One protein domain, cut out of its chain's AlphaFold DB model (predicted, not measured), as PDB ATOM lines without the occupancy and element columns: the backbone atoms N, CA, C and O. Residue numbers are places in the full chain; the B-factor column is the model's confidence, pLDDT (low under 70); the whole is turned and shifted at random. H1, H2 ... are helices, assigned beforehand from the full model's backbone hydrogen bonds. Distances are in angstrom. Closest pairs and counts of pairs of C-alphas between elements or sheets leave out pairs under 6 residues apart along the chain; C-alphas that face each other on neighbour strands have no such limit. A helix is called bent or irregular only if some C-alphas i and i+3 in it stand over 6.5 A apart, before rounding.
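Overview. This is residues 470 to 622 of the 745 residues of an uncharacterized protein of Sinobacteraceae bacterium (UniProt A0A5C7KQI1). Four helices form a block, with H4 and H5 in its middle and H3 and H6 to either side; H1 and H2 reach away at one end as a loose arm, and H7 lies between H2 and the block. The all-helix printed part has 153 residues with seven named helices, H1 to H7, and no named strand. It is compact, with a radius of gyration of the C-alphas of 16.4 A and spans of 48 by 39 by 26 A.

Along the chain. H1, residues 470 to 473, begins at C-alpha 470 (-54.341, 13.577, -22.938). H2, residues 485 to 501, is 25.0 A long; H3, 506 to 520, 21.3 A; H4, 528 to 543, 22.6 A. H5, 550 to 563, is 20.3 A long; H6, 570 to 588, 26.3 A; H7, 598 to 607, ends at C-alpha 607 (-45.925, 18.249, -28.210). H5 and H7 are irregular: C-alphas 551 and 554 are 7.2 A apart, 599 and 602 7.3 A.

Arrangement. H3, H4 and H5 form an up-and-down bundle, each running against the one before. The closest C-alphas of H4 and H5, Ala 541 and Arg 550, are 5.6 A apart; this hairpin has a shallow tilt of 32 degrees. H3 touches H5 at Arg 519 and His 563, 6.0 A between C-alphas. H6 touches H4 at Val 535 and Gln 572, 6.4 A between C-alphas. H2 and H7 are near each other. Every O i to N i+4 pair is within hydrogen-bond range in H3, H4 and H6, against 11 of 13 in H2, 8 of 10 in H5 and 4 of 6 in H7.

Size, cuts and confidence. The farthest C-alphas, Asp 485 and Thr 571, are 48.8 A apart. The printed part has no cut; H1 to H2 is a long link, and residues 479 to 486 stand free. Mean pLDDT of the printed part is 72.7, with 53 residues under 70, among them 470 to 506 and 521 to 530.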
ATOM      1  N   ASP A 470     -54.495  12.348 -23.745       50.28
ATOM      2  CA  ASP A 470     -54.341  13.577 -22.938       50.28
ATOM      3  C   ASP A 470     -54.006  14.792 -23.822       50.28
ATOM      4  O   ASP A 470     -54.589  15.859 -23.649       50.28
ATOM      5  N   ALA A 471     -53.150  14.622 -24.837       52.09
ATOM      6  CA  ALA A 471     -52.836  15.666 -25.817       52.09
ATOM      7  C   ALA A 471     -54.045  16.061 -26.689       52.09
ATOM      8  O   ALA A 471     -54.154  17.211 -27.109       52.09
ATOM      9  N   VAL A 472     -54.965  15.123 -26.948       47.44
ATOM     10  CA  VAL A 472     -56.217  15.359 -27.691       47.44
ATOM     11  C   VAL A 472     -57.346  15.866 -26.775       47.44
ATOM     12  O   VAL A 472     -58.191  16.648 -27.213       47.44
ATOM     13  N   GLN A 473     -57.377  15.448 -25.505       46.06
ATOM     14  CA  GLN A 473     -58.400  15.806 -24.510       46.06
ATOM     15  C   GLN A 473     -58.144  17.169 -23.864       46.06
ATOM     16  O   GLN A 473     -59.097  17.909 -23.608       46.06
ATOM     17  N   ARG A 474     -56.879  17.553 -23.656       48.91
ATOM     18  CA  ARG A 474     -56.502  18.937 -23.350       48.91
ATOM     19  C   ARG A 474     -56.644  19.757 -24.636       48.91
ATOM     20  O   ARG A 474     -55.676  20.080 -25.314       48.91
ATOM     21  N   ARG A 475     -57.885  20.152 -24.923       47.25
ATOM     22  CA  ARG A 475     -58.283  21.070 -26.000       47.25
ATOM     23  C   ARG A 475     -57.808  22.542 -25.913       47.25
ATOM     24  O   ARG A 475     -58.105  23.248 -26.870       47.25
ATOM     25  N   PRO A 476     -57.090  23.096 -24.903       44.19
ATOM     26  CA  PRO A 476     -56.943  24.553 -24.851       44.19
ATOM     27  C   PRO A 476     -55.836  25.140 -25.749       44.19
ATOM     28  O   PRO A 476     -55.673  26.353 -25.755       44.19
ATOM     29  N   LEU A 477     -55.087  24.343 -26.527       43.66
ATOM     30  CA  LEU A 477     -54.130  24.880 -27.517       43.66
ATOM     31  C   LEU A 477     -54.705  25.029 -28.935       43.66
ATOM     32  O   LEU A 477     -54.094  25.712 -29.752       43.66
ATOM     33  N   PHE A 478     -55.862  24.425 -29.220       44.22
ATOM     34  CA  PHE A 478     -56.413  24.334 -30.580       44.22
ATOM     35  C   PHE A 478     -57.684  25.169 -30.800       44.22
ATOM     36  O   PHE A 478     -58.128  25.278 -31.934       44.22
ATOM     37  N   ASP A 479     -58.210  25.804 -29.745       41.22
ATOM     38  CA  ASP A 479     -59.314  26.784 -29.792       41.22
ATOM     39  C   ASP A 479     -58.822  28.227 -29.516       41.22
ATOM     40  O   ASP A 479     -59.576  29.097 -29.076       41.22
ATOM     41  N   HIS A 480     -57.534  28.521 -29.738       39.59
ATOM     42  CA  HIS A 480     -57.037  29.896 -29.640       39.59
ATOM     43  C   HIS A 480     -57.475  30.686 -30.884       39.59
ATOM     44  O   HIS A 480     -57.182  30.269 -32.001       39.59
ATOM     45  N   GLN A 481     -58.101  31.858 -30.707       45.69
ATOM     46  CA  GLN A 481     -58.671  32.721 -31.772       45.69
ATOM     47  C   GLN A 481     -57.693  33.162 -32.884       45.69
ATOM     48  O   GLN A 481     -58.085  33.849 -33.821       45.69
ATOM     49  N   SER A 482     -56.416  32.796 -32.787       43.81
ATOM     50  CA  SER A 482     -55.376  33.093 -33.774       43.81
ATOM     51  C   SER A 482     -54.984  31.890 -34.643       43.81
ATOM     52  O   SER A 482     -54.043  32.005 -35.424       43.81
ATOM     53  N   TRP A 483     -55.643  30.735 -34.496       42.59
ATOM     54  CA  TRP A 483     -55.482  29.598 -35.405       42.59
ATOM     55  C   TRP A 483     -56.459  29.738 -36.574       42.59
ATOM     56  O   TRP A 483     -57.670  29.746 -36.382       42.59
ATOM     57  N   THR A 484     -55.929  29.865 -37.789       53.50
ATOM     58  CA  THR A 484     -56.719  29.789 -39.023       53.50
ATOM     59  C   THR A 484     -56.937  28.324 -39.417       53.50
ATOM     60  O   THR A 484     -56.115  27.464 -39.086       53.50
ATOM     61  N   ASP A 485     -58.001  28.027 -40.172       50.78
ATOM     62  CA  ASP A 485     -58.264  26.683 -40.727       50.78
ATOM     63  C   ASP A 485     -57.063  26.128 -41.525       50.78
ATOM     64  O   ASP A 485     -56.820  24.923 -41.575       50.78
ATOM     65  N   GLU A 486     -56.251  27.021 -42.091       47.16
ATOM     66  CA  GLU A 486     -55.019  26.697 -42.807       47.16
ATOM     67  C   GLU A 486     -53.893  26.232 -41.864       47.16
ATOM     68  O   GLU A 486     -53.220  25.244 -42.150       47.16
ATOM     69  N   ALA A 487     -53.739  26.852 -40.687       47.31
ATOM     70  CA  ALA A 487     -52.825  26.373 -39.647       47.31
ATOM     71  C   ALA A 487     -53.266  25.008 -39.088       47.31
ATOM     72  O   ALA A 487     -52.423  24.155 -38.811       47.31
ATOM     73  N   TYR A 488     -54.580  24.773 -38.988       50.34
ATOM     74  CA  TYR A 488     -55.153  23.484 -38.597       50.34
ATOM     75  C   TYR A 488     -54.897  22.382 -39.634       50.34
ATOM     76  O   TYR A 488     -54.510  21.281 -39.245       50.34
ATOM     77  N   GLU A 489     -55.039  22.638 -40.939       50.16
ATOM     78  CA  GLU A 489     -54.735  21.620 -41.958       50.16
ATOM     79  C   GLU A 489     -53.234  21.448 -42.218       50.16
ATOM     80  O   GLU A 489     -52.790  20.330 -42.475       50.16
ATOM     81  N   ILE A 490     -52.404  22.483 -42.055       51.38
ATOM     82  CA  ILE A 490     -50.938  22.320 -42.004       51.38
ATOM     83  C   ILE A 490     -50.556  21.437 -40.806       51.38
ATOM     84  O   ILE A 490     -49.747  20.519 -40.945       51.38
ATOM     85  N   TYR A 491     -51.202  21.637 -39.657       51.84
ATOM     86  CA  TYR A 491     -50.996  20.837 -38.454       51.84
ATOM     87  C   TYR A 491     -51.494  19.396 -38.601       51.84
ATOM     88  O   TYR A 491     -50.755  18.454 -38.325       51.84
ATOM     89  N   ARG A 492     -52.726  19.188 -39.075       50.12
ATOM     90  CA  ARG A 492     -53.328  17.866 -39.283       50.12
ATOM     91  C   ARG A 492     -52.597  17.097 -40.375       50.12
ATOM     92  O   ARG A 492     -52.307  15.914 -40.196       50.12
ATOM     93  N   SER A 493     -52.238  17.758 -41.475       50.78
ATOM     94  CA  SER A 493     -51.450  17.142 -42.539       50.78
ATOM     95  C   SER A 493     -50.006  16.884 -42.106       50.78
ATOM     96  O   SER A 493     -49.483  15.837 -42.460       50.78
ATOM     97  N   GLY A 494     -49.379  17.731 -41.283       50.78
ATOM     98  CA  GLY A 494     -48.071  17.463 -40.671       50.78
ATOM     99  C   GLY A 494     -48.111  16.293 -39.680       50.78
ATOM    100  O   GLY A 494     -47.297  15.375 -39.758       50.78
ATOM    101  N   PHE A 495     -49.128  16.259 -38.814       51.59
ATOM    102  CA  PHE A 495     -49.375  15.196 -37.837       51.59
ATOM    103  C   PHE A 495     -49.656  13.843 -38.506       51.59
ATOM    104  O   PHE A 495     -49.138  12.823 -38.060       51.59
ATOM    105  N   ILE A 496     -50.430  13.817 -39.599       50.75
ATOM    106  CA  ILE A 496     -50.733  12.597 -40.366       50.75
ATOM    107  C   ILE A 496     -49.552  12.175 -41.257       50.75
ATOM    108  O   ILE A 496     -49.244  10.986 -41.318       50.75
ATOM    109  N   ARG A 497     -48.852  13.118 -41.904       48.91
ATOM    110  CA  ARG A 497     -47.718  12.832 -42.807       48.91
ATOM    111  C   ARG A 497     -46.486  12.347 -42.036       48.91
ATOM    112  O   ARG A 497     -45.828  11.411 -42.473       48.91
ATOM    113  N   HIS A 498     -46.230  12.876 -40.837       48.75
ATOM    114  CA  HIS A 498     -45.158  12.383 -39.961       48.75
ATOM    115  C   HIS A 498     -45.521  11.120 -39.167       48.75
ATOM    116  O   HIS A 498     -44.612  10.433 -38.693       48.75
ATOM    117  N   LYS A 499     -46.813  10.758 -39.077       51.06
ATOM    118  CA  LYS A 499     -47.313   9.547 -38.391       51.06
ATOM    119  C   LYS A 499     -46.716   8.239 -38.928       51.06
ATOM    120  O   LYS A 499     -46.758   7.235 -38.224       51.06
ATOM    121  N   LEU A 500     -46.188   8.232 -40.155       48.16
ATOM    122  CA  LEU A 500     -45.729   7.011 -40.828       48.16
ATOM    123  C   LEU A 500     -44.207   6.807 -40.800       48.16
ATOM    124  O   LEU A 500     -43.771   5.670 -40.641       48.16
ATOM    125  N   GLU A 501     -43.392   7.862 -40.878       49.44
ATOM    126  CA  GLU A 501     -41.931   7.694 -40.995       49.44
ATOM    127  C   GLU A 501     -41.186   7.704 -39.652       49.44
ATOM    128  O   GLU A 501     -40.249   6.934 -39.472       49.44
ATOM    129  N   HIS A 502     -41.609   8.526 -38.681       52.62
ATOM    130  CA  HIS A 502     -40.820   8.762 -37.459       52.62
ATOM    131  C   HIS A 502     -41.457   8.200 -36.181       52.62
ATOM    132  O   HIS A 502     -40.754   7.930 -35.210       52.62
ATOM    133  N   TRP A 503     -42.773   7.964 -36.151       55.12
ATOM    134  CA  TRP A 503     -43.481   7.472 -34.953       55.12
ATOM    135  C   TRP A 503     -43.261   5.980 -34.666       55.12
ATOM    136  O   TRP A 503     -43.503   5.514 -33.551       55.12
ATOM    137  N   SER A 504     -42.744   5.236 -35.645       56.19
ATOM    138  CA  SER A 504     -42.189   3.891 -35.468       56.19
ATOM    139  C   SER A 504     -40.792   3.910 -34.826       56.19
ATOM    140  O   SER A 504     -40.311   2.862 -34.388       56.19
ATOM    141  N   SER A 505     -40.146   5.081 -34.720       66.19
ATOM    142  CA  SER A 505     -38.833   5.216 -34.092       66.19
ATOM    143  C   SER A 505     -38.917   4.876 -32.609       66.19
ATOM    144  O   SER A 505     -39.521   5.590 -31.803       66.19
ATOM    145  N   ALA A 506     -38.237   3.795 -32.230       65.88
ATOM    146  CA  ALA A 506     -38.114   3.384 -30.838       65.88
ATOM    147  C   ALA A 506     -37.469   4.473 -29.959       65.88
ATOM    148  O   ALA A 506     -37.748   4.519 -28.762       65.88
ATOM    149  N   ILE A 507     -36.634   5.337 -30.551       70.19
ATOM    150  CA  ILE A 507     -35.973   6.455 -29.870       70.19
ATOM    151  C   ILE A 507     -36.984   7.563 -29.583       70.19
ATOM    152  O   ILE A 507     -37.094   7.986 -28.436       70.19
ATOM    153  N   LEU A 508     -37.770   7.982 -30.584       69.69
ATOM    154  CA  LEU A 508     -38.812   8.994 -30.389       69.69
ATOM    155  C   LEU A 508     -39.808   8.544 -29.312       69.69
ATOM    156  O   LEU A 508     -40.120   9.311 -28.409       69.69
ATOM    157  N   GLN A 509     -40.240   7.281 -29.342       68.50
ATOM    158  CA  GLN A 509     -41.157   6.735 -28.335       68.50
ATOM    159  C   GLN A 509     -40.585   6.795 -26.911       68.50
ATOM    160  O   GLN A 509     -41.310   7.128 -25.978       68.50
ATOM    161  N   ASP A 510     -39.293   6.510 -26.727       69.56
ATOM    162  CA  ASP A 510     -38.655   6.620 -25.409       69.56
ATOM    163  C   ASP A 510     -38.518   8.066 -24.936       69.56
ATOM    164  O   ASP A 510     -38.743   8.346 -23.757       69.56
ATOM    165  N   VAL A 511     -38.161   8.978 -25.846       74.31
ATOM    166  CA  VAL A 511     -38.060  10.413 -25.553       74.31
ATOM    167  C   VAL A 511     -39.421  10.956 -25.127       74.31
ATOM    168  O   VAL A 511     -39.515  11.593 -24.081       74.31
ATOM    169  N   LEU A 512     -40.485  10.632 -25.866       72.56
ATOM    170  CA  LEU A 512     -41.850  11.057 -25.552       72.56
ATOM    171  C   LEU A 512     -42.322  10.528 -24.194       72.56
ATOM    172  O   LEU A 512     -42.835  11.299 -23.385       72.56
ATOM    173  N   VAL A 513     -42.111   9.236 -23.917       70.44
ATOM    174  CA  VAL A 513     -42.490   8.633 -22.630       70.44
ATOM    175  C   VAL A 513     -41.742   9.299 -21.477       70.44
ATOM    176  O   VAL A 513     -42.355   9.613 -20.456       70.44
ATOM    177  N   ALA A 514     -40.438   9.550 -21.630       70.75
ATOM    178  CA  ALA A 514     -39.633  10.186 -20.592       70.75
ATOM    179  C   ALA A 514     -40.060  11.641 -20.335       70.75
ATOM    180  O   ALA A 514     -40.301  12.000 -19.183       70.75
ATOM    181  N   LEU A 515     -40.211  12.454 -21.387       76.62
ATOM    182  CA  LEU A 515     -40.654  13.851 -21.283       76.62
ATOM    183  C   LEU A 515     -42.060  13.951 -20.671       76.62
ATOM    184  O   LEU A 515     -42.275  14.709 -19.726       76.62
ATOM    185  N   HIS A 516     -43.004  13.124 -21.129       72.75
ATOM    186  CA  HIS A 516     -44.362  13.113 -20.583       72.75
ATOM    187  C   HIS A 516     -44.399  12.698 -19.106       72.75
ATOM    188  O   HIS A 516     -45.091  13.325 -18.300       72.75
ATOM    189  N   SER A 517     -43.623  11.675 -18.736       70.75
ATOM    190  CA  SER A 517     -43.527  11.218 -17.345       70.75
ATOM    191  C   SER A 517     -43.005  12.324 -16.428       70.75
ATOM    192  O   SER A 517     -43.505  12.484 -15.313       70.75
ATOM    193  N   ILE A 518     -42.031  13.114 -16.899       75.56
ATOM    194  CA  ILE A 518     -41.524  14.283 -16.173       75.56
ATOM    195  C   ILE A 518     -42.632  15.320 -15.989       75.56
ATOM    196  O   ILE A 518     -42.928  15.718 -14.859       75.56
ATOM    197  N   ARG A 519     -43.313  15.684 -17.074       76.06
ATOM    198  CA  ARG A 519     -44.365  16.701 -17.067       76.06
ATOM    199  C   ARG A 519     -45.547  16.366 -16.145       76.06
ATOM    200  O   ARG A 519     -45.990  17.234 -15.398       76.06
ATOM    201  N   GLN A 520     -46.048  15.126 -16.146       70.12
ATOM    202  CA  GLN A 520     -47.235  14.753 -15.349       70.12
ATOM    203  C   GLN A 520     -46.946  14.595 -13.850       70.12
ATOM    204  O   GLN A 520     -47.795  14.883 -13.010       70.12
ATOM    205  N   THR A 521     -45.741  14.161 -13.484       69.38
ATOM    206  CA  THR A 521     -45.404  13.858 -12.078       69.38
ATOM    207  C   THR A 521     -44.841  15.050 -11.303       69.38
ATOM    208  O   THR A 521     -44.409  14.902 -10.156       69.38
ATOM    209  N   GLY A 522     -44.885  16.240 -11.909       59.97
ATOM    210  CA  GLY A 522     -44.445  17.505 -11.324       59.97
ATOM    211  C   GLY A 522     -45.385  18.120 -10.278       59.97
ATOM    212  O   GLY A 522     -45.120  19.233  -9.848       59.97
ATOM    213  N   SER A 523     -46.478  17.461  -9.866       56.97
ATOM    214  CA  SER A 523     -47.333  17.971  -8.769       56.97
ATOM    215  C   SER A 523     -48.062  16.917  -7.916       56.97
ATOM    216  O   SER A 523     -48.704  17.281  -6.936       56.97
ATOM    217  N   VAL A 524     -47.962  15.619  -8.236       56.09
ATOM    218  CA  VAL A 524     -48.802  14.572  -7.616       56.09
ATOM    219  C   VAL A 524     -48.039  13.773  -6.551       56.09
ATOM    220  O   VAL A 524     -46.864  13.427  -6.726       56.09
ATOM    221  N   THR A 525     -48.732  13.437  -5.458       52.88
ATOM    222  CA  THR A 525     -48.264  12.598  -4.337       52.88
ATOM    223  C   THR A 525     -47.802  11.193  -4.753       52.88
ATOM    224  O   THR A 525     -46.960  10.619  -4.072       52.88
ATOM    225  N   ASP A 526     -48.244  10.691  -5.912       50.56
ATOM    226  CA  ASP A 526     -47.905   9.360  -6.450       50.56
ATOM    227  C   ASP A 526     -46.608   9.324  -7.294       50.56
ATOM    228  O   ASP A 526     -46.217   8.290  -7.835       50.56
ATOM    229  N   GLY A 527     -45.900  10.454  -7.427       58.34
ATOM    230  CA  GLY A 527     -44.713  10.584  -8.286       58.34
ATOM    231  C   GLY A 527     -43.320  10.115  -7.794       58.34
ATOM    232  O   GLY A 527     -42.405  10.172  -8.622       58.34
ATOM    233  N   PRO A 528     -43.054   9.690  -6.532       65.44
ATOM    234  CA  PRO A 528     -41.688   9.362  -6.087       65.44
ATOM    235  C   PRO A 528     -40.994   8.264  -6.907       65.44
ATOM    236  O   PRO A 528     -39.814   8.395  -7.244       65.44
ATOM    237  N   ASP A 529     -41.729   7.214  -7.280       67.44
ATOM    238  CA  ASP A 529     -41.176   6.066  -8.007       67.44
ATOM    239  C   ASP A 529     -40.831   6.411  -9.460       67.44
ATOM    240  O   ASP A 529     -39.789   5.999  -9.979       67.44
ATOM    241  N   ILE A 530     -41.657   7.244 -10.099       67.19
ATOM    242  CA  ILE A 530     -41.420   7.726 -11.464       67.19
ATOM    243  C   ILE A 530     -40.214   8.674 -11.485       67.19
ATOM    244  O   ILE A 530     -39.341   8.538 -12.348       67.19
ATOM    245  N   ARG A 531     -40.092   9.569 -10.492       77.50
ATOM    246  CA  ARG A 531     -38.910  10.437 -10.340       77.50
ATOM    247  C   ARG A 531     -37.628   9.631 -10.184       77.50
ATOM    248  O   ARG A 531     -36.654   9.864 -10.904       77.50
ATOM    249  N   ALA A 532     -37.647   8.614  -9.327       76.50
ATOM    250  CA  ALA A 532     -36.511   7.719  -9.156       76.50
ATOM    251  C   ALA A 532     -36.164   6.945 -10.445       76.50
ATOM    252  O   ALA A 532     -34.983   6.740 -10.736       76.50
ATOM    253  N   ALA A 533     -37.163   6.522 -11.227       70.94
ATOM    254  CA  ALA A 533     -36.951   5.813 -12.489       70.94
ATOM    255  C   ALA A 533     -36.296   6.700 -13.563       70.94
ATOM    256  O   ALA A 533     -35.325   6.281 -14.196       70.94
ATOM    257  N   VAL A 534     -36.760   7.942 -13.725       72.25
ATOM    258  CA  VAL A 534     -36.183   8.893 -14.693       72.25
ATOM    259  C   VAL A 534     -34.779   9.332 -14.277       72.25
ATOM    260  O   VAL A 534     -33.887   9.381 -15.120       72.25
ATOM    261  N   VAL A 535     -34.524   9.586 -12.990       80.12
ATOM    262  CA  VAL A 535     -33.167   9.935 -12.519       80.12
ATOM    263  C   VAL A 535     -32.179   8.795 -12.791       80.12
ATOM    264  O   VAL A 535     -31.060   9.040 -13.240       80.12
ATOM    265  N   LYS A 536     -32.601   7.536 -12.608       79.00
ATOM    266  CA  LYS A 536     -31.799   6.363 -13.000       79.00
ATOM    267  C   LYS A 536     -31.583   6.280 -14.512       79.00
ATOM    268  O   LYS A 536     -30.496   5.891 -14.937       79.00
ATOM    269  N   LEU A 537     -32.586   6.628 -15.322       78.56
ATOM    270  CA  LEU A 537     -32.450   6.689 -16.781       78.56
ATOM    271  C   LEU A 537     -31.383   7.711 -17.192       78.56
ATOM    272  O   LEU A 537     -30.534   7.375 -18.014       78.56
ATOM    273  N   LEU A 538     -31.395   8.917 -16.611       81.56
ATOM    274  CA  LEU A 538     -30.390   9.952 -16.885       81.56
ATOM    275  C   LEU A 538     -28.974   9.461 -16.578       81.56
ATOM    276  O   LEU A 538     -28.077   9.563 -17.413       81.56
ATOM    277  N   ASP A 539     -28.789   8.896 -15.386       83.81
ATOM    278  CA  ASP A 539     -27.485   8.421 -14.929       83.81
ATOM    279  C   ASP A 539     -26.960   7.270 -15.793       83.81
ATOM    280  O   ASP A 539     -25.803   7.258 -16.224       83.81
ATOM    281  N   ARG A 540     -27.845   6.327 -16.135       78.56
ATOM    282  CA  ARG A 540     -27.529   5.226 -17.045       78.56
ATOM    283  C   ARG A 540     -27.197   5.728 -18.444       78.56
ATOM    284  O   ARG A 540     -26.264   5.218 -19.053       78.56
ATOM    285  N   ALA A 541     -27.940   6.704 -18.956       80.00
ATOM    286  CA  ALA A 541     -27.700   7.250 -20.281       80.00
ATOM    287  C   ALA A 541     -26.342   7.957 -20.360       80.00
ATOM    288  O   ALA A 541     -25.665   7.818 -21.369       80.00
ATOM    289  N   VAL A 542     -25.883   8.631 -19.301       86.12
ATOM    290  CA  VAL A 542     -24.506   9.156 -19.247       86.12
ATOM    291  C   VAL A 542     -23.480   8.027 -19.135       86.12
ATOM    292  O   VAL A 542     -22.488   8.035 -19.857       86.12
ATOM    293  N   SER A 543     -23.729   7.031 -18.287       83.19
ATOM    294  CA  SER A 543     -22.738   6.000 -17.943       83.19
ATOM    295  C   SER A 543     -22.553   4.909 -19.007       83.19
ATOM    296  O   SER A 543     -21.474   4.338 -19.120       83.19
ATOM    297  N   VAL A 544     -23.591   4.591 -19.785       80.56
ATOM    298  CA  VAL A 544     -23.564   3.504 -20.778       80.56
ATOM    299  C   VAL A 544     -23.177   4.040 -22.142       80.56
ATOM    300  O   VAL A 544     -23.901   4.869 -22.697       80.56
ATOM    301  N   ASP A 545     -22.083   3.524 -22.706       72.94
ATOM    302  CA  ASP A 545     -21.629   3.960 -24.021       72.94
ATOM    303  C   ASP A 545     -22.685   3.742 -25.121       72.94
ATOM    304  O   ASP A 545     -23.414   2.751 -25.113       72.94
ATOM    305  N   LYS A 546     -22.807   4.708 -26.041       74.69
ATOM    306  CA  LYS A 546     -23.793   4.731 -27.146       74.69
ATOM    307  C   LYS A 546     -25.265   4.559 -26.731       74.69
ATOM    308  O   LYS A 546     -26.092   4.115 -27.527       74.69
ATOM    309  N   HIS A 547     -25.637   4.926 -25.503       78.38
ATOM    310  CA  HIS A 547     -27.035   4.862 -25.084       78.38
ATOM    311  C   HIS A 547     -27.929   5.760 -25.961       78.38
ATOM    312  O   HIS A 547     -27.720   6.968 -26.039       78.38
ATOM    313  N   ARG A 548     -28.979   5.184 -26.563       79.69
ATOM    314  CA  ARG A 548     -29.832   5.842 -27.579       79.69
ATOM    315  C   ARG A 548     -30.490   7.162 -27.153       79.69
ATOM    316  O   ARG A 548     -30.805   7.991 -27.991       79.69
ATOM    317  N   MET A 549     -30.685   7.359 -25.849       81.12
ATOM    318  CA  MET A 549     -31.263   8.585 -25.272       81.12
ATOM    319  C   MET A 549     -30.248   9.709 -25.018       81.12
ATOM    320  O   MET A 549     -30.666  10.818 -24.698       81.12
ATOM    321  N   ARG A 550     -28.935   9.447 -25.127       87.56
ATOM    322  CA  ARG A 550     -27.873  10.432 -24.837       87.56
ATOM    323  C   ARG A 550     -28.076  11.779 -25.536       87.56
ATOM    324  O   ARG A 550     -28.016  12.785 -24.831       87.56
ATOM    325  N   PRO A 551     -28.394  11.827 -26.843       88.50
ATOM    326  CA  PRO A 551     -28.540  13.099 -27.546       88.50
ATOM    327  C   PRO A 551     -29.682  13.972 -27.005       88.50
ATOM    328  O   PRO A 551     -29.656  15.191 -27.108       88.50
ATOM    329  N   TYR A 552     -30.673  13.354 -26.363       88.75
ATOM    330  CA  TYR A 552     -31.876  14.026 -25.875       88.75
ATOM    331  C   TYR A 552     -31.824  14.347 -24.375       88.75
ATOM    332  O   TYR A 552     -32.763  14.933 -23.838       88.75
ATOM    333  N   LEU A 553     -30.728  14.011 -23.676       89.62
ATOM    334  CA  LEU A 553     -30.588  14.276 -22.239       89.62
ATOM    335  C   LEU A 553     -30.689  15.763 -21.905       89.62
ATOM    336  O   LEU A 553     -31.255  16.113 -20.873       89.62
ATOM    337  N   PHE A 554     -30.193  16.633 -22.785       88.56
ATOM    338  CA  PHE A 554     -30.335  18.078 -22.626       88.56
ATOM    339  C   PHE A 554     -31.809  18.506 -22.506       88.56
ATOM    340  O   PHE A 554     -32.139  19.311 -21.636       88.56
ATOM    341  N   LEU A 555     -32.702  17.915 -23.308       88.75
ATOM    342  CA  LEU A 555     -34.139  18.200 -23.269       88.75
ATOM    343  C   LEU A 555     -34.793  17.660 -21.993       88.75
ATOM    344  O   LEU A 555     -35.549  18.376 -21.342       88.75
ATOM    345  N   LEU A 556     -34.439  16.441 -21.569       88.25
ATOM    346  CA  LEU A 556     -34.942  15.871 -20.310       88.25
ATOM    347  C   LEU A 556     -34.523  16.712 -19.095       88.25
ATOM    348  O   LEU A 556     -35.312  16.929 -18.180       88.25
ATOM    349  N   LEU A 557     -33.285  17.213 -19.082       90.00
ATOM    350  CA  LEU A 557     -32.787  18.091 -18.022       90.00
ATOM    351  C   LEU A 557     -33.513  19.442 -18.001       90.00
ATOM    352  O   LEU A 557     -33.744  19.987 -16.921       90.00
ATOM    353  N   LYS A 558     -33.879  19.978 -19.173       88.00
ATOM    354  CA  LYS A 558     -34.706  21.188 -19.281       88.00
ATOM    355  C   LYS A 558     -36.095  20.951 -18.696       88.00
ATOM    356  O   LYS A 558     -36.494  21.720 -17.829       88.00
ATOM    357  N   GLU A 559     -36.750  19.850 -19.049       85.38
ATOM    358  CA  GLU A 559     -38.055  19.483 -18.482       85.38
ATOM    359  C   GLU A 559     -38.013  19.267 -16.967       85.38
ATOM    360  O   GLU A 559     -38.869  19.762 -16.236       85.38
ATOM    361  N   ILE A 560     -36.982  18.594 -16.449       86.25
ATOM    362  CA  ILE A 560     -36.804  18.408 -14.998       86.25
ATOM    363  C   ILE A 560     -36.610  19.756 -14.300       86.25
ATOM    364  O   ILE A 560     -37.146  19.976 -13.213       86.25
ATOM    365  N   LYS A 561     -35.875  20.682 -14.927       86.31
ATOM    366  CA  LYS A 561     -35.723  22.050 -14.420       86.31
ATOM    367  C   LYS A 561     -37.047  22.827 -14.441       86.31
ATOM    368  O   LYS A 561     -37.212  23.733 -13.633       86.31
ATOM    369  N   ILE A 562     -37.981  22.501 -15.326       84.31
ATOM    370  CA  ILE A 562     -39.291  23.159 -15.376       84.31
ATOM    371  C   ILE A 562     -40.230  22.558 -14.322       84.31
ATOM    372  O   ILE A 562     -40.820  23.290 -13.531       84.31
ATOM    373  N   HIS A 563     -40.334  21.228 -14.260       81.75
ATOM    374  CA  HIS A 563     -41.407  20.555 -13.523       81.75
ATOM    375  C   HIS A 563     -41.012  19.988 -12.156       81.75
ATOM    376  O   HIS A 563     -41.875  19.793 -11.305       81.75
ATOM    377  N   TRP A 564     -39.736  19.673 -11.918       85.38
ATOM    378  CA  TRP A 564     -39.319  18.851 -10.770       85.38
ATOM    379  C   TRP A 564     -38.454  19.575  -9.735       85.38
ATOM    380  O   TRP A 564     -38.117  18.977  -8.713       85.38
ATOM    381  N   VAL A 565     -38.110  20.849  -9.943       78.00
ATOM    382  CA  VAL A 565     -37.158  21.607  -9.094       78.00
ATOM    383  C   VAL A 565     -37.494  21.560  -7.600       78.00
ATOM    384  O   VAL A 565     -36.588  21.446  -6.770       78.00
ATOM    385  N   SER A 566     -38.781  21.586  -7.258       79.50
ATOM    386  CA  SER A 566     -39.262  21.576  -5.870       79.50
ATOM    387  C   SER A 566     -39.554  20.174  -5.315       79.50
ATOM    388  O   SER A 566     -39.843  20.048  -4.131       79.50
ATOM    389  N   TYR A 567     -39.469  19.124  -6.140       78.31
ATOM    390  CA  TYR A 567     -39.975  17.779  -5.817       78.31
ATOM    391  C   TYR A 567     -38.908  16.674  -5.834       78.31
ATOM    392  O   TYR A 567     -39.210  15.522  -5.512       78.31
ATOM    393  N   VAL A 568     -37.670  17.006  -6.213       78.44
ATOM    394  CA  VAL A 568     -36.518  16.097  -6.128       78.44
ATOM    395  C   VAL A 568     -35.835  16.196  -4.769       78.44
ATOM    396  O   VAL A 568     -35.498  17.295  -4.304       78.44
ATOM    397  N   ASP A 569     -35.596  15.035  -4.158       85.31
ATOM    398  CA  ASP A 569     -34.792  14.923  -2.940       85.31
ATOM    399  C   ASP A 569     -33.310  15.254  -3.205       85.31
ATOM    400  O   ASP A 569     -32.876  15.388  -4.354       85.31
ATOM    401  N   GLU A 570     -32.509  15.401  -2.148       85.38
ATOM    402  CA  GLU A 570     -31.105  15.814  -2.283       85.38
ATOM    403  C   GLU A 570     -30.251  14.800  -3.067       85.38
ATOM    404  O   GLU A 570     -29.347  15.178  -3.815       85.38
ATOM    405  N   THR A 571     -30.577  13.509  -2.987       84.88
ATOM    406  CA  THR A 571     -29.843  12.449  -3.697       84.88
ATOM    407  C   THR A 571     -30.144  12.485  -5.197       84.88
ATOM    408  O   THR A 571     -29.244  12.400  -6.043       84.88
ATOM    409  N   GLN A 572     -31.419  12.655  -5.542       84.75
ATOM    410  CA  GLN A 572     -31.883  12.847  -6.912       84.75
ATOM    411  C   GLN A 572     -31.296  14.133  -7.503       84.75
ATOM    412  O   GLN A 572     -30.755  14.120  -8.610       84.75
ATOM    413  N   ARG A 573     -31.311  15.224  -6.730       88.00
ATOM    414  CA  ARG A 573     -30.752  16.529  -7.101       88.00
ATOM    415  C   ARG A 573     -29.254  16.458  -7.386       88.00
ATOM    416  O   ARG A 573     -28.810  16.999  -8.400       88.00
ATOM    417  N   ALA A 574     -28.482  15.758  -6.555       88.75
ATOM    418  CA  ALA A 574     -27.050  15.547  -6.777       88.75
ATOM    419  C   ALA A 574     -26.770  14.804  -8.095       88.75
ATOM    420  O   ALA A 574     -25.872  15.179  -8.853       88.75
ATOM    421  N   THR A 575     -27.577  13.788  -8.410       88.62
ATOM    422  CA  THR A 575     -27.451  13.021  -9.659       88.62
ATOM    423  C   THR A 575     -27.794  13.865 -10.884       88.62
ATOM    424  O   THR A 575     -27.014  13.908 -11.834       88.62
ATOM    425  N   VAL A 576     -28.908  14.602 -10.843       88.31
ATOM    426  CA  VAL A 576     -29.311  15.516 -11.924       88.31
ATOM    427  C   VAL A 576     -28.242  16.586 -12.168       88.31
ATOM    428  O   VAL A 576     -27.897  16.843 -13.319       88.31
ATOM    429  N   ARG A 577     -27.653  17.161 -11.108       91.56
ATOM    430  CA  ARG A 577     -26.557  18.143 -11.219       91.56
ATOM    431  C   ARG A 577     -25.313  17.558 -11.882       91.56
ATOM    432  O   ARG A 577     -24.763  18.189 -12.781       91.56
ATOM    433  N   ARG A 578     -24.888  16.360 -11.470       93.69
ATOM    434  CA  ARG A 578     -23.741  15.668 -12.080       93.69
ATOM    435  C   ARG A 578     -23.972  15.447 -13.573       93.69
ATOM    436  O   ARG A 578     -23.121  15.806 -14.380       93.69
ATOM    437  N   VAL A 579     -25.133  14.902 -13.936       91.56
ATOM    438  CA  VAL A 579     -25.496  14.656 -15.339       91.56
ATOM    439  C   VAL A 579     -25.532  15.966 -16.130       91.56
ATOM    440  O   VAL A 579     -24.952  16.035 -17.210       91.56
ATOM    441  N   ALA A 580     -26.128  17.026 -15.578       91.94
ATOM    442  CA  ALA A 580     -26.160  18.339 -16.218       91.94
ATOM    443  C   ALA A 580     -24.760  18.923 -16.449       91.94
ATOM    444  O   ALA A 580     -24.508  19.469 -17.521       91.94
ATOM    445  N   HIS A 581     -23.845  18.775 -15.487       93.00
ATOM    446  CA  HIS A 581     -22.456  19.212 -15.636       93.00
ATOM    447  C   HIS A 581     -21.751  18.464 -16.774       93.00
ATOM    448  O   HIS A 581     -21.116  19.089 -17.619       93.00
ATOM    449  N   THR A 582     -21.909  17.140 -16.842       92.81
ATOM    450  CA  THR A 582     -21.324  16.321 -17.914       92.81
ATOM    451  C   THR A 582     -21.867  16.705 -19.289       92.81
ATOM    452  O   THR A 582     -21.091  16.908 -20.221       92.81
ATOM    453  N   VAL A 583     -23.189  16.844 -19.416       90.62
ATOM    454  CA  VAL A 583     -23.832  17.237 -20.679       90.62
ATOM    455  C   VAL A 583     -23.376  18.634 -21.098       90.62
ATOM    456  O   VAL A 583     -23.001  18.835 -22.250       90.62
ATOM    457  N   LYS A 584     -23.342  19.590 -20.161       90.94
ATOM    458  CA  LYS A 584     -22.901  20.961 -20.431       90.94
ATOM    459  C   LYS A 584     -21.442  21.025 -20.880       90.94
ATOM    460  O   LYS A 584     -21.170  21.637 -21.901       90.94
ATOM    461  N   ALA A 585     -20.527  20.366 -20.168       91.62
ATOM    462  CA  ALA A 585     -19.105  20.359 -20.517       91.62
ATOM    463  C   ALA A 585     -18.848  19.780 -21.918       91.62
ATOM    464  O   ALA A 585     -17.962  20.237 -22.632       91.62
ATOM    465  N   SER A 586     -19.641  18.784 -22.315       92.00
ATOM    466  CA  SER A 586     -19.564  18.191 -23.647       92.00
ATOM    467  C   SER A 586     -20.050  19.157 -24.735       92.00
ATOM    468  O   SER A 586     -19.347  19.359 -25.722       92.00
ATOM    469  N   ILE A 587     -21.198  19.814 -24.523       88.94
ATOM    470  CA  ILE A 587     -21.748  20.808 -25.461       88.94
ATOM    471  C   ILE A 587     -20.816  22.021 -25.587       88.94
ATOM    472  O   ILE A 587     -20.482  22.408 -26.701       88.94
ATOM    473  N   ASP A 588     -20.346  22.574 -24.465       89.44
ATOM    474  CA  ASP A 588     -19.420  23.718 -24.439       89.44
ATOM    475  C   ASP A 588     -18.049  23.362 -25.063       89.44
ATOM    476  O   ASP A 588     -17.297  24.240 -25.474       89.44
ATOM    477  N   GLY A 589     -17.710  22.069 -25.130       88.88
ATOM    478  CA  GLY A 589     -16.492  21.557 -25.755       88.88
ATOM    479  C   GLY A 589     -16.632  21.183 -27.234       88.88
ATOM    480  O   GLY A 589     -15.693  20.593 -27.771       88.88
ATOM    481  N   GLY A 590     -17.781  21.449 -27.869       88.06
ATOM    482  CA  GLY A 590     -18.041  21.085 -29.269       88.06
ATOM    483  C   GLY A 590     -18.166  19.575 -29.509       88.06
ATOM    484  O   GLY A 590     -17.938  19.085 -30.609       88.06
ATOM    485  N   GLN A 591     -18.476  18.780 -28.484       90.31
ATOM    486  CA  GLN A 591     -18.573  17.329 -28.637       90.31
ATOM    487  C   GLN A 591     -19.977  16.901 -29.078       90.31
ATOM    488  O   GLN A 591     -20.983  17.280 -28.480       90.31
ATOM    489  N   ALA A 592     -20.050  15.991 -30.049       88.69
ATOM    490  CA  ALA A 592     -21.314  15.463 -30.568       88.69
ATOM    491  C   ALA A 592     -22.036  14.462 -29.632       88.69
ATOM    492  O   ALA A 592     -23.142  14.019 -29.926       88.69
ATOM    493  N   ILE A 593     -21.440  14.086 -28.493       89.75
ATOM    494  CA  ILE A 593     -21.890  12.957 -27.647       89.75
ATOM    495  C   ILE A 593     -23.319  13.146 -27.104       89.75
ATOM    496  O   ILE A 593     -24.079  12.180 -27.006       89.75
ATOM    497  N   PHE A 594     -23.685  14.380 -26.754       90.44
ATOM    498  CA  PHE A 594     -25.027  14.747 -26.280       90.44
ATOM    499  C   PHE A 594     -25.744  15.695 -27.248       90.44
ATOM    500  O   PHE A 594     -26.698  16.366 -26.860       90.44
ATOM    501  N   ALA A 595     -25.271  15.768 -28.492       89.44
ATOM    502  CA  ALA A 595     -25.834  16.621 -29.521       89.44
ATOM    503  C   ALA A 595     -26.876  15.835 -30.324       89.44
ATOM    504  O   ALA A 595     -26.569  14.786 -30.889       89.44
ATOM    505  N   ARG A 596     -28.122  16.316 -30.355       89.38
ATOM    506  CA  ARG A 596     -29.207  15.663 -31.105       89.38
ATOM    507  C   ARG A 596     -29.232  16.074 -32.567       89.38
ATOM    508  O   ARG A 596     -28.857  17.193 -32.925       89.38
ATOM    509  N   GLU A 597     -29.753  15.175 -33.389       85.25
ATOM    510  CA  GLU A 597     -30.150  15.492 -34.754       85.25
ATOM    511  C   GLU A 597     -31.505  16.224 -34.756       85.25
ATOM    512  O   GLU A 597     -32.418  15.797 -34.044       85.25
ATOM    513  N   PRO A 598     -31.685  17.282 -35.572       82.75
ATOM    514  CA  PRO A 598     -32.934  18.051 -35.611       82.75
ATOM    515  C   PRO A 598     -34.151  17.304 -36.181       82.75
ATOM    516  O   PRO A 598     -35.252  17.848 -36.175       82.75
ATOM    517  N   ALA A 599     -33.990  16.071 -36.675       78.12
ATOM    518  CA  ALA A 599     -35.056  15.307 -37.333       78.12
ATOM    519  C   ALA A 599     -36.302  15.094 -36.447       78.12
ATOM    520  O   ALA A 599     -37.410  14.946 -36.959       78.12
ATOM    521  N   LEU A 600     -36.135  15.093 -35.118       75.31
ATOM    522  CA  LEU A 600     -37.235  14.958 -34.157       75.31
ATOM    523  C   LEU A 600     -37.678  16.296 -33.542       75.31
ATOM    524  O   LEU A 600     -38.609  16.303 -32.737       75.31
ATOM    525  N   ASP A 601     -37.056  17.424 -33.896       82.25
ATOM    526  CA  ASP A 601     -37.306  18.698 -33.215       82.25
ATOM    527  C   ASP A 601     -38.707  19.245 -33.517       82.25
ATOM    528  O   ASP A 601     -39.387  19.698 -32.601       82.25
ATOM    529  N   GLU A 602     -39.191  19.138 -34.757       72.50
ATOM    530  CA  GLU A 602     -40.528  19.619 -35.134       72.50
ATOM    531  C   GLU A 602     -41.677  18.887 -34.407       72.50
ATOM    532  O   GLU A 602     -42.492  19.554 -33.759       72.50
ATOM    533  N   PRO A 603     -41.747  17.537 -34.391       68.31
ATOM    534  CA  PRO A 603     -42.775  16.850 -33.610       68.31
ATOM    535  C   PRO A 603     -42.632  17.093 -32.100       68.31
ATOM    536  O   PRO A 603     -43.642  17.171 -31.398       68.31
ATOM    537  N   LEU A 604     -41.411  17.258 -31.576       75.62
ATOM    538  CA  LEU A 604     -41.203  17.579 -30.160       75.62
ATOM    539  C   LEU A 604     -41.637  19.013 -29.811       75.62
ATOM    540  O   LEU A 604     -42.218  19.209 -28.747       75.62
ATOM    541  N   ARG A 605     -41.439  19.998 -30.700       74.38
ATOM    542  CA  ARG A 605     -41.884  21.400 -30.521       74.38
ATOM    543  C   ARG A 605     -43.397  21.527 -30.444       74.38
ATOM    544  O   ARG A 605     -43.903  22.392 -29.731       74.38
ATOM    545  N   ILE A 606     -44.095  20.693 -31.208       68.62
ATOM    546  CA  ILE A 606     -45.555  20.617 -31.205       68.62
ATOM    547  C   ILE A 606     -46.059  20.070 -29.865       68.62
ATOM    548  O   ILE A 606     -46.980  20.629 -29.274       68.62
ATOM    549  N   LEU A 607     -45.450  18.984 -29.384       67.69
ATOM    550  CA  LEU A 607     -45.925  18.249 -28.210       67.69
ATOM    551  C   LEU A 607     -45.489  18.882 -26.874       67.69
ATOM    552  O   LEU A 607     -46.231  18.829 -25.891       67.69
ATOM    553  N   PHE A 608     -44.314  19.511 -26.850       74.69
ATOM    554  CA  PHE A 608     -43.719  20.167 -25.682       74.69
ATOM    555  C   PHE A 608     -43.403  21.630 -26.025       74.69
ATOM    556  O   PHE A 608     -42.239  21.982 -26.247       74.69
ATOM    557  N   PRO A 609     -44.424  22.502 -26.124       73.06
ATOM    558  CA  PRO A 609     -44.236  23.905 -26.499       73.06
ATOM    559  C   PRO A 609     -43.300  24.662 -25.543       73.06
ATOM    560  O   PRO A 609     -42.602  25.579 -25.975       73.06
ATOM    561  N   GLU A 610     -43.218  24.244 -24.280       76.94
ATOM    562  CA  GLU A 610     -42.260  24.720 -23.277       76.94
ATOM    563  C   GLU A 610     -40.780  24.523 -23.669       76.94
ATOM    564  O   GLU A 610     -39.915  25.277 -23.221       76.94
ATOM    565  N   LEU A 611     -40.475  23.575 -24.564       83.38
ATOM    566  CA  LEU A 611     -39.123  23.311 -25.070       83.38
ATOM    567  C   LEU A 611     -38.805  24.023 -26.388       83.38
ATOM    568  O   LEU A 611     -37.720  23.819 -26.936       83.38
ATOM    569  N   ARG A 612     -39.703  24.861 -26.920       81.88
ATOM    570  CA  ARG A 612     -39.565  25.451 -28.264       81.88
ATOM    571  C   ARG A 612     -38.242  26.193 -28.479       81.88
ATOM    572  O   ARG A 612     -37.647  26.053 -29.544       81.88
ATOM    573  N   GLU A 613     -37.766  26.928 -27.475       82.56
ATOM    574  CA  GLU A 613     -36.465  27.614 -27.523       82.56
ATOM    575  C   GLU A 613     -35.286  26.629 -27.530       82.56
ATOM    576  O   GLU A 613     -34.320  26.810 -28.263       82.56
ATOM    577  N   ALA A 614     -35.375  25.548 -26.748       84.00
ATOM    578  CA  ALA A 614     -34.347  24.505 -26.691       84.00
ATOM    579  C   ALA A 614     -34.307  23.633 -27.963       84.00
ATOM    580  O   ALA A 614     -33.297  22.978 -28.225       84.00
ATOM    581  N   LEU A 615     -35.392  23.645 -28.742       86.12
ATOM    582  CA  LEU A 615     -35.591  22.922 -29.998       86.12
ATOM    583  C   LEU A 615     -35.409  23.803 -31.251       86.12
ATOM    584  O   LEU A 615     -35.793  23.407 -32.349       86.12
ATOM    585  N   ALA A 616     -34.892  25.027 -31.116       81.50
ATOM    586  CA  ALA A 616     -34.584  25.869 -32.270       81.50
ATOM    587  C   ALA A 616     -33.312  25.392 -33.002       81.50
ATOM    588  O   ALA A 616     -32.437  24.755 -32.419       81.50
ATOM    589  N   ILE A 617     -33.209  25.700 -34.295       76.12
ATOM    590  CA  ILE A 617     -32.033  25.358 -35.107       76.12
ATOM    591  C   ILE A 617     -30.826  26.176 -34.621       76.12
ATOM    592  O   ILE A 617     -30.971  27.348 -34.283       76.12
ATOM    593  N   GLY A 618     -29.639  25.561 -34.588       73.94
ATOM    594  CA  GLY A 618     -28.382  26.248 -34.259       73.94
ATOM    595  C   GLY A 618     -28.179  26.555 -32.772       73.94
ATOM    596  O   GLY A 618     -27.257  27.282 -32.415       73.94
ATOM    597  N   VAL A 619     -29.017  26.011 -31.886       83.56
ATOM    598  CA  VAL A 619     -28.873  26.191 -30.433       83.56
ATOM    599  C   VAL A 619     -27.961  25.127 -29.803       83.56
ATOM    600  O   VAL A 619     -27.800  24.034 -30.370       83.56
ATOM    601  N   PRO A 620     -27.421  25.393 -28.595       83.06
ATOM    602  CA  PRO A 620     -26.648  24.415 -27.838       83.06
ATOM    603  C   PRO A 620     -27.380  23.075 -27.677       83.06
ATOM    604  O   PRO A 620     -28.556  23.026 -27.310       83.06
ATOM    605  N   GLY A 621     -26.666  21.976 -27.933       83.62
ATOM    606  CA  GLY A 621     -27.208  20.612 -27.864       83.62
ATOM    607  C   GLY A 621     -27.742  20.053 -29.188       83.62
ATOM    608  O   GLY A 621     -28.374  18.996 -29.173       83.62
ATOM    609  N   THR A 622     -27.495  20.724 -30.317       90.06
ATOM    610  CA  THR A 622     -27.729  20.200 -31.677       90.06
ATOM    611  C   THR A 622     -26.418  19.773 -32.338       90.06
ATOM    612  O   THR A 622     -25.356  20.300 -32.005       90.06
TER     613      THR A 622